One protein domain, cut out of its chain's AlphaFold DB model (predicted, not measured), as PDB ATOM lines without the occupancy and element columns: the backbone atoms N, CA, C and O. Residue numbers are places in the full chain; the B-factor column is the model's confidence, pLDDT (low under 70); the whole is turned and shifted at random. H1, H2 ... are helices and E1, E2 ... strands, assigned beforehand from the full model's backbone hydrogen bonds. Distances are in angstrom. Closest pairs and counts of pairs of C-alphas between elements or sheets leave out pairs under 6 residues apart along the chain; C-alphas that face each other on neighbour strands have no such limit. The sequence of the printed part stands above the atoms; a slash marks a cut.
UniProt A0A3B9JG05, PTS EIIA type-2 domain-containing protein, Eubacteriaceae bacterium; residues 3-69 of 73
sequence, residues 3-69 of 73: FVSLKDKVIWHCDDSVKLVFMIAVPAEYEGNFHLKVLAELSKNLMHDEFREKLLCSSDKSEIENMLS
ATOM      1  N   PHE A   3     -27.392  23.842 -35.704       90.06
ATOM      2  CA  PHE A   3     -27.019  25.222 -35.989       90.06
ATOM      3  C   PHE A   3     -27.236  26.076 -34.744       90.06
ATOM      4  O   PHE A   3     -28.249  25.931 -34.057       90.06
ATOM      5  N   VAL A   4     -26.284  26.962 -34.466       90.00
ATOM      6  CA  VAL A   4     -26.350  27.918 -33.364       90.00
ATOM      7  C   VAL A   4     -25.922  29.291 -33.871       90.00
ATOM      8  O   VAL A   4     -24.815  29.459 -34.385       90.00
ATOM      9  N   SER A   5     -26.796  30.277 -33.679       89.75
ATOM     10  CA  SER A   5     -26.474  31.697 -33.822       89.75
ATOM     11  C   SER A   5     -26.252  32.290 -32.432       89.75
ATOM     12  O   SER A   5     -27.127  32.218 -31.564       89.75
ATOM     13  N   LEU A   6     -25.058  32.823 -32.193       89.31
ATOM     14  CA  LEU A   6     -24.677  33.432 -30.924       89.31
ATOM     15  C   LEU A   6     -25.183  34.878 -30.876       89.31
ATOM     16  O   LEU A   6     -25.072  35.620 -31.853       89.31
ATOM     17  N   LYS A   7     -25.723  35.296 -29.724       85.62
ATOM     18  CA  LYS A   7     -26.133  36.695 -29.514       85.62
ATOM     19  C   LYS A   7     -24.925  37.628 -29.584       85.62
ATOM     20  O   LYS A   7     -24.932  38.585 -30.356       85.62
ATOM     21  N   ASP A   8     -23.876  37.263 -28.856       88.62
ATOM     22  CA  ASP A   8     -22.597  37.958 -28.826       88.62
ATOM     23  C   ASP A   8     -21.521  37.134 -29.528       88.62
ATOM     24  O   ASP A   8     -21.538  35.901 -29.507       88.62
ATOM     25  N   LYS A   9     -20.577  37.823 -30.172       89.62
ATOM     26  CA  LYS A   9     -19.446  37.160 -30.820       89.62
ATOM     27  C   LYS A   9     -18.535  36.559 -29.750       89.62
ATOM     28  O   LYS A   9     -18.176  37.240 -28.794       89.62
ATOM     29  N   VAL A  10     -18.127  35.311 -29.941       91.88
ATOM     30  CA  VAL A  10     -17.171  34.630 -29.059       91.88
ATOM     31  C   VAL A  10     -15.809  34.612 -29.739       91.88
ATOM     32  O   VAL A  10     -15.715  34.290 -30.920       91.88
ATOM     33  N   ILE A  11     -14.756  34.963 -29.002       91.06
ATOM     34  CA  ILE A  11     -13.378  34.840 -29.484       91.06
ATOM     35  C   ILE A  11     -13.050  33.352 -29.582       91.06
ATOM     36  O   ILE A  11     -13.056  32.645 -28.574       91.06
ATOM     37  N   TRP A  12     -12.805  32.874 -30.797       87.62
ATOM     38  CA  TRP A  12     -12.482  31.476 -31.059       87.62
ATOM     39  C   TRP A  12     -10.973  31.253 -31.111       87.62
ATOM     40  O   TRP A  12     -10.470  30.290 -30.535       87.62
ATOM     41  N   HIS A  13     -10.239  32.155 -31.768       89.25
ATOM     42  CA  HIS A  13      -8.785  32.071 -31.849       89.25
ATOM     43  C   HIS A  13      -8.147  33.451 -32.028       89.25
ATOM     44  O   HIS A  13      -8.361  34.095 -33.046       89.25
ATOM     45  N   CYS A  14      -7.336  33.894 -31.063       87.69
ATOM     46  CA  CYS A  14      -6.704  35.220 -31.077       87.69
ATOM     47  C   CYS A  14      -7.732  36.347 -31.303       87.69
ATOM     48  O   CYS A  14      -8.533  36.602 -30.410       87.69
ATOM     49  N   ASP A  15      -7.732  36.978 -32.480       85.00
ATOM     50  CA  ASP A  15      -8.676  38.040 -32.858       85.00
ATOM     51  C   ASP A  15      -9.873  37.527 -33.688       85.00
ATOM     52  O   ASP A  15     -10.787  38.291 -34.011       85.00
ATOM     53  N   ASP A  16      -9.920  36.231 -34.009       87.38
ATOM     54  CA  ASP A  16     -11.022  35.638 -34.759       87.38
ATOM     55  C   ASP A  16     -12.245  35.454 -33.866       87.38
ATOM     56  O   ASP A  16     -12.273  34.657 -32.921       87.38
ATOM     57  N   SER A  17     -13.298  36.188 -34.210       90.50
ATOM     58  CA  SER A  17     -14.581  36.151 -33.520       90.50
ATOM     59  C   SER A  17     -15.613  35.345 -34.313       90.50
ATOM     60  O   SER A  17     -15.807  35.576 -35.509       90.50
ATOM     61  N   VAL A  18     -16.322  34.437 -33.647       91.38
ATOM     62  CA  VAL A  18     -17.341  33.566 -34.242       91.38
ATOM     63  C   VAL A  18     -18.723  33.956 -33.729       91.38
ATOM     64  O   VAL A  18     -18.915  34.226 -32.545       91.38
ATOM     65  N   LYS A  19     -19.701  33.979 -34.640       91.31
ATOM     66  CA  LYS A  19     -21.122  34.195 -34.323       91.31
ATOM     67  C   LYS A  19     -22.027  33.057 -34.798       91.31
ATOM     68  O   LYS A  19     -23.078  32.836 -34.213       91.31
ATOM     69  N   LEU A  20     -21.617  32.335 -35.836       90.44
ATOM     70  CA  LEU A  20     -22.368  31.223 -36.407       90.44
ATOM     71  C   LEU A  20     -21.597  29.930 -36.165       90.44
ATOM     72  O   LEU A  20     -20.422  29.842 -36.518       90.44
ATOM     73  N   VAL A  21     -22.256  28.936 -35.578       90.88
ATOM     74  CA  VAL A  21     -21.675  27.621 -35.305       90.88
ATOM     75  C   VAL A  21     -22.540  26.556 -35.967       90.88
ATOM     76  O   VAL A  21     -23.754  26.505 -35.764       90.88
ATOM     77  N   PHE A  22     -21.901  25.695 -36.754       90.31
ATOM     78  CA  PHE A  22     -22.542  24.600 -37.473       90.31
ATOM     79  C   PHE A  22     -21.940  23.274 -37.015       90.31
ATOM     80  O   PHE A  22     -20.723  23.123 -36.966       90.31
ATOM     81  N   MET A  23     -22.793  22.299 -36.712       89.12
ATOM     82  CA  MET A  23     -22.395  20.945 -36.345       89.12
ATOM     83  C   MET A  23     -22.952  19.955 -37.364       89.12
ATOM     84  O   MET A  23     -24.167  19.762 -37.483       89.12
ATOM     85  N   ILE A  24     -22.052  19.306 -38.096       87.75
ATOM     86  CA  ILE A  24     -22.391  18.323 -39.122       87.75
ATOM     87  C   ILE A  24     -22.184  16.936 -38.519       87.75
ATOM     88  O   ILE A  24     -21.061  16.535 -38.238       87.75
ATOM     89  N   ALA A  25     -23.282  16.214 -38.313       84.44
ATOM     90  CA  ALA A  25     -23.266  14.820 -37.887       84.44
ATOM     91  C   ALA A  25     -23.784  13.960 -39.038       84.44
ATOM     92  O   ALA A  25     -24.805  14.301 -39.643       84.44
ATOM     93  N   VAL A  26     -23.077  12.871 -39.331       83.31
ATOM     94  CA  VAL A  26     -23.436  11.897 -40.366       83.31
ATOM     95  C   VAL A  26     -23.472  10.499 -39.749       83.31
ATOM     96  O   VAL A  26     -22.643  10.214 -38.882       83.31
ATOM     97  N   PRO A  27     -24.419   9.630 -40.143       82.56
ATOM     98  CA  PRO A  27     -24.401   8.230 -39.732       82.56
ATOM     99  C   PRO A  27     -23.123   7.539 -40.218       82.56
ATOM    100  O   PRO A  27     -22.605   7.886 -41.279       82.56
ATOM    101  N   ALA A  28     -22.655   6.531 -39.478       83.50
ATOM    102  CA  ALA A  28     -21.453   5.769 -39.833       83.50
ATOM    103  C   ALA A  28     -21.547   5.123 -41.231       83.50
ATOM    104  O   ALA A  28     -20.556   5.007 -41.938       83.50
ATOM    105  N   GLU A  29     -22.756   4.777 -41.676       80.44
ATOM    106  CA  GLU A  29     -23.018   4.226 -43.014       80.44
ATOM    107  C   GLU A  29     -22.668   5.193 -44.164       80.44
ATOM    108  O   GLU A  29     -22.421   4.757 -45.285       80.44
ATOM    109  N   TYR A  30     -22.608   6.500 -43.889       74.81
ATOM    110  CA  TYR A  30     -22.268   7.558 -44.848       74.81
ATOM    111  C   TYR A  30     -20.919   8.224 -44.527       74.81
ATOM    112  O   TYR A  30     -20.676   9.387 -44.881       74.81
ATOM    113  N   GLU A  31     -20.042   7.496 -43.831       69.75
ATOM    114  CA  GLU A  31     -18.694   7.939 -43.493       69.75
ATOM    115  C   GLU A  31     -17.871   8.275 -44.754       69.75
ATOM    116  O   GLU A  31     -18.062   7.729 -45.842       69.75
ATOM    117  N   GLY A  32     -16.964   9.244 -44.624       75.62
ATOM    118  CA  GLY A  32     -16.066   9.673 -45.696       75.62
ATOM    119  C   GLY A  32     -16.471  11.006 -46.318       75.62
ATOM    120  O   GLY A  32     -15.917  12.039 -45.963       75.62
ATOM    121  N   ASN A  33     -17.430  11.013 -47.245       79.62
ATOM    122  CA  ASN A  33     -17.605  12.168 -48.142       79.62
ATOM    123  C   ASN A  33     -18.836  13.030 -47.862       79.62
ATOM    124  O   ASN A  33     -18.910  14.158 -48.349       79.62
ATOM    125  N   PHE A  34     -19.817  12.529 -47.109       83.75
ATOM    126  CA  PHE A  34     -21.084  13.245 -46.959       83.75
ATOM    127  C   PHE A  34     -20.906  14.568 -46.203       83.75
ATOM    128  O   PHE A  34     -21.331  15.617 -46.680       83.75
ATOM    129  N   HIS A  35     -20.195  14.547 -45.070       83.31
ATOM    130  CA  HIS A  35     -19.938  15.757 -44.288       83.31
ATOM    131  C   HIS A  35     -19.100  16.787 -45.064       83.31
ATOM    132  O   HIS A  35     -19.348  17.984 -44.940       83.31
ATOM    133  N   LEU A  36     -18.170  16.337 -45.915       87.12
ATOM    134  CA  LEU A  36     -17.376  17.215 -46.778       87.12
ATOM    135  C   LEU A  36     -18.229  17.887 -47.859       87.12
ATOM    136  O   LEU A  36     -18.056  19.077 -48.110       87.12
ATOM    137  N   LYS A  37     -19.183  17.166 -48.464       86.75
ATOM    138  CA  LYS A  37     -20.132  17.752 -49.428       86.75
ATOM    139  C   LYS A  37     -21.005  18.823 -48.775       86.75
ATOM    140  O   LYS A  37     -21.136  19.912 -49.325       86.75
ATOM    141  N   VAL A  38     -21.540  18.533 -47.586       87.50
ATOM    142  CA  VAL A  38     -22.311  19.499 -46.785       87.50
ATOM    143  C   VAL A  38     -21.468  20.737 -46.476       87.50
ATOM    144  O   VAL A  38     -21.930  21.859 -46.660       87.50
ATOM    145  N   LEU A  39     -20.221  20.544 -46.034       88.88
ATOM    146  CA  LEU A  39     -19.311  21.638 -45.706       88.88
ATOM    147  C   LEU A  39     -18.983  22.502 -46.930       88.88
ATOM    148  O   LEU A  39     -18.944  23.726 -46.808       88.88
ATOM    149  N   ALA A  40     -18.753  21.890 -48.093       89.31
ATOM    150  CA  ALA A  40     -18.445  22.605 -49.328       89.31
ATOM    151  C   ALA A  40     -19.621  23.479 -49.785       89.31
ATOM    152  O   ALA A  40     -19.428  24.658 -50.087       89.31
ATOM    153  N   GLU A  41     -20.839  22.933 -49.768       88.94
ATOM    154  CA  GLU A  41     -22.044  23.675 -50.147       88.94
ATOM    155  C   GLU A  41     -22.352  24.797 -49.148       88.94
ATOM    156  O   GLU A  41     -22.595  25.938 -49.542       88.94
ATOM    157  N   LEU A  42     -22.246  24.514 -47.845       90.62
ATOM    158  CA  LEU A  42     -22.399  25.524 -46.801       90.62
ATOM    159  C   LEU A  42     -21.370  26.650 -46.966       90.62
ATOM    160  O   LEU A  42     -21.733  27.821 -46.899       90.62
ATOM    161  N   SER A  43     -20.101  26.313 -47.210       90.12
ATOM    162  CA  SER A  43     -19.034  27.302 -47.406       90.12
ATOM    163  C   SER A  43     -19.318  28.192 -48.611       90.12
ATOM    164  O   SER A  43     -19.186  29.408 -48.506       90.12
ATOM    165  N   LYS A  44     -19.778  27.610 -49.724       90.62
ATOM    166  CA  LYS A  44     -20.185  28.353 -50.922       90.62
ATOM    167  C   LYS A  44     -21.351  29.300 -50.631       90.62
ATOM    168  O   LYS A  44     -21.296  30.461 -51.021       90.62
ATOM    169  N   ASN A  45     -22.373  28.847 -49.908       90.06
ATOM    170  CA  ASN A  45     -23.515  29.691 -49.549       90.06
ATOM    171  C   ASN A  45     -23.129  30.811 -48.578       90.06
ATOM    172  O   ASN A  45     -23.597  31.935 -48.727       90.06
ATOM    173  N   LEU A  46     -22.219  30.548 -47.637       90.62
ATOM    174  CA  LEU A  46     -21.694  31.546 -46.700       90.62
ATOM    175  C   LEU A  46     -20.822  32.626 -47.361       90.62
ATOM    176  O   LEU A  46     -20.553  33.637 -46.709       90.62
ATOM    177  N   MET A  47     -20.373  32.428 -48.607       90.12
ATOM    178  CA  MET A  47     -19.720  33.480 -49.398       90.12
ATOM    179  C   MET A  47     -20.714  34.529 -49.908       90.12
ATOM    180  O   MET A  47     -20.293  35.629 -50.249       90.12
ATOM    181  N   HIS A  48     -22.010  34.211 -49.975       92.69
ATOM    182  CA  HIS A  48     -23.036  35.178 -50.344       92.69
ATOM    183  C   HIS A  48     -23.468  35.983 -49.114       92.69
ATOM    184  O   HIS A  48     -24.014  35.431 -48.156       92.69
ATOM    185  N   ASP A  49     -23.270  37.300 -49.162       91.19
ATOM    186  CA  ASP A  49     -23.576  38.192 -48.038       91.19
ATOM    187  C   ASP A  49     -25.057  38.136 -47.639       91.19
ATOM    188  O   ASP A  49     -25.361  38.012 -46.454       91.19
ATOM    189  N   GLU A  50     -25.979  38.093 -48.610       90.56
ATOM    190  CA  GLU A  50     -27.424  37.983 -48.348       90.56
ATOM    191  C   GLU A  50     -27.772  36.726 -47.531       90.56
ATOM    192  O   GLU A  50     -28.599  36.764 -46.618       90.56
ATOM    193  N   PHE A  51     -27.117  35.601 -47.829       90.62
ATOM    194  CA  PHE A  51     -27.333  34.350 -47.107       90.62
ATOM    195  C   PHE A  51     -26.822  34.454 -45.666       90.62
ATOM    196  O   PHE A  51     -27.512  34.063 -44.721       90.62
ATOM    197  N   ARG A  52     -25.625  35.022 -45.480       89.81
ATOM    198  CA  ARG A  52     -25.034  35.227 -44.152       89.81
ATOM    199  C   ARG A  52     -25.863  36.192 -43.305       89.81
ATOM    200  O   ARG A  52     -26.078  35.917 -42.127       89.81
ATOM    201  N   GLU A  53     -26.333  37.295 -43.876       90.88
ATOM    202  CA  GLU A  53     -27.163  38.277 -43.172       90.88
ATOM    203  C   GLU A  53     -28.498  37.683 -42.732       90.88
ATOM    204  O   GLU A  53     -28.884  37.837 -41.571       90.88
ATOM    205  N   LYS A  54     -29.164  36.921 -43.606       90.38
ATOM    206  CA  LYS A  54     -30.396  36.210 -43.247       90.38
ATOM    207  C   LYS A  54     -30.183  35.248 -42.077       90.38
ATOM    208  O   LYS A  54     -30.968  35.273 -41.136       90.38
ATOM    209  N   LEU A  55     -29.091  34.479 -42.052       89.94
ATOM    210  CA  LEU A  55     -28.775  33.595 -40.916       89.94
ATOM    211  C   LEU A  55     -28.475  34.345 -39.606       89.94
ATOM    212  O   LEU A  55     -28.661  33.795 -38.520       89.94
ATOM    213  N   LEU A  56     -27.979  35.581 -39.687       88.19
ATOM    214  CA  LEU A  56     -27.656  36.407 -38.520       88.19
ATOM    215  C   LEU A  56     -28.868  37.146 -37.946       88.19
ATOM    216  O   LEU A  56     -28.880  37.422 -36.744       88.19
ATOM    217  N   CYS A  57     -29.834  37.495 -38.794       88.56
ATOM    218  CA  CYS A  57     -30.973  38.345 -38.448       88.56
ATOM    219  C   CYS A  57     -32.298  37.581 -38.342       88.56
ATOM    220  O   CYS A  57     -33.208  38.054 -37.658       88.56
ATOM    221  N   SER A  58     -32.429  36.426 -39.000       86.69
ATOM    222  CA  SER A  58     -33.668  35.656 -38.955       86.69
ATOM    223  C   SER A  58     -33.925  35.144 -37.539       86.69
ATOM    224  O   SER A  58     -33.056  34.579 -36.874       86.69
ATOM    225  N   SER A  59     -35.146  35.386 -37.069       81.69
ATOM    226  CA  SER A  59     -35.680  34.829 -35.823       81.69
ATOM    227  C   SER A  59     -36.670  33.693 -36.099       81.69
ATOM    228  O   SER A  59     -37.196  33.098 -35.158       81.69
ATOM    229  N   ASP A  60     -36.936  33.400 -37.377       88.75
ATOM    230  CA  ASP A  60     -37.849  32.346 -37.789       88.75
ATOM    231  C   ASP A  60     -37.078  31.040 -37.967       88.75
ATOM    232  O   ASP A  60     -36.244  30.870 -38.859       88.75
ATOM    233  N   LYS A  61     -37.384  30.085 -37.090       86.56
ATOM    234  CA  LYS A  61     -36.787  28.755 -37.128       86.56
ATOM    235  C   LYS A  61     -37.032  28.058 -38.474       86.56
ATOM    236  O   LYS A  61     -36.120  27.413 -38.980       86.56
ATOM    237  N   SER A  62     -38.222  28.201 -39.054       87.94
ATOM    238  CA  SER A  62     -38.597  27.542 -40.312       87.94
ATOM    239  C   SER A  62     -37.824  28.119 -41.494       87.94
ATOM    240  O   SER A  62     -37.418  27.388 -42.394       87.94
ATOM    241  N   GLU A  63     -37.593  29.434 -41.498       88.94
ATOM    242  CA  GLU A  63     -36.788  30.095 -42.527       88.94
ATOM    243  C   GLU A  63     -35.342  29.588 -42.492       88.94
ATOM    244  O   GLU A  63     -34.803  29.189 -43.525       88.94
ATOM    245  N   ILE A  64     -34.745  29.518 -41.300       88.69
ATOM    246  CA  ILE A  64     -33.385  28.997 -41.110       88.69
ATOM    247  C   ILE A  64     -33.301  27.522 -41.522       88.69
ATOM    248  O   ILE A  64     -32.355  27.131 -42.204       88.69
ATOM    249  N   GLU A  65     -34.283  26.700 -41.146       87.31
ATOM    250  CA  GLU A  65     -34.343  25.292 -41.556       87.31
ATOM    251  C   GLU A  65     -34.414  25.147 -43.081       87.31
ATOM    252  O   GLU A  65     -33.685  24.331 -43.639       87.31
ATOM    253  N   ASN A  66     -35.200  25.980 -43.767       88.31
ATOM    254  CA  ASN A  66     -35.269  25.983 -45.231       88.31
ATOM    255  C   ASN A  66     -33.952  26.432 -45.877       88.31
ATOM    256  O   ASN A  66     -33.513  25.842 -46.861       88.31
ATOM    257  N   MET A  67     -33.290  27.444 -45.316       87.44
ATOM    258  CA  MET A  67     -31.991  27.918 -45.807       87.44
ATOM    259  C   MET A  67     -30.871  26.887 -45.630       87.44
ATOM    260  O   MET A  67     -29.944  26.836 -46.437       87.44
ATOM    261  N   LEU A  68     -30.943  26.085 -44.566       86.31
ATOM    262  CA  LEU A  68     -29.994  25.011 -44.258       86.31
ATOM    263  C   LEU A  68     -30.463  23.644 -44.780       86.31
ATOM    264  O   LEU A  68     -29.804  22.630 -44.537       86.31
ATOM    265  N   SER A  69     -31.580  23.603 -45.507       80.94
ATOM    266  CA  SER A  69     -32.064  22.407 -46.185       80.94
ATOM    267  C   SER A  69     -31.260  22.199 -47.462       80.94
ATOM    268  O   SER A  69     -31.652  22.601 -48.558       80.94
TER     269      SER A  69
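What this domain is: This is residues 3 to 69 of the 73 residues of the protein "PTS EIIA type-2 domain-containing protein" of Eubacteriaceae bacterium (UniProt A0A3B9JG05). A two-stranded hairpin, E1 and E2, is folded into an L, and the chain runs on from E2 through a loop, H1 and H2 to form an open, loosely closed frame, with H2 coming back near the bend of the hairpin. H3 folds back beside H2, the turn of the hairpin at residues 14 and 15 points away from the helices, and residues 28 to 33 stick out at the other end. The printed part has 67 residues, with two named strands and then three named helices in the order E1, E2, H1, H2, H3; the sheet's order is E1 - E2, antiparallel, and the class is mixed, helices and strands. The whole is only just loose, close to compact, with a radius of gyration of the C-alphas of 13.4 A and spans of 36 by 32 by 19 A.

Where its parts are: E1, residues 3 to 13, begins with C-alpha 3 at (-27.019, 25.222, -35.989) and measures 19.9 A from first to last C-alpha. E2, residues 16 to 23, measures 18.6 A. H1, residues 34 to 46, is the longest helix at 18.3 A and begins with C-alpha 34 at (-21.084, 13.245, -46.959). H2 takes residues 49 to 57, over 12.1 A. H3, residues 61 to 67, measures 10.0 A and ends with C-alpha 67 at (-31.991, 27.918, -45.807).

How they stand to each other: E1 and E2 form a hairpin of antiparallel neighbours, with 139 degrees between their directions. N 4 and O 21 are 2.9 A apart and N 18 and O 10 are 2.8 A apart, both within hydrogen-bond range. E1 bends by 105 degrees at residue 7, and E2 bends by 74 degrees at residue 19. The closest C-alphas of E1 and H2 are those of Ser 5 and Leu 56, 6.8 A apart; those of E2 and H2 are Leu 20 and Leu 56, 7.7 A apart. H2 and H3 are close but not clearly touching, the closest C-alphas being those of Leu 55 and Ile 64, 6.5 A apart. They run opposite ways at a shallow tilt of 14 degrees. H1, with residues 45 to 46 alone, only just touches H2, with 3 pairs of C-alphas within 8 A, and only at the corner; the closest C-alphas are those of Leu 46 and Arg 52, 5.6 A apart. Their lines stand about perpendicular, at 83 degrees. H1 is apart from E1 and from H3, and H3 is apart from E1 and E2. In H1, H2 and H3 every O i to N i+4 pair is within hydrogen-bond range.

The domain as a whole: The two C-alphas farthest apart are those of Asp 15 and Glu 29, at 38.1 A. The printed part has no cut. No link is long; the link from E2 to H1, 10 residues, is short, and the others are tight. Residues 28 to 33 of that link stand free. The mean pLDDT of the printed part is 87.4, and residue 31 is under 70.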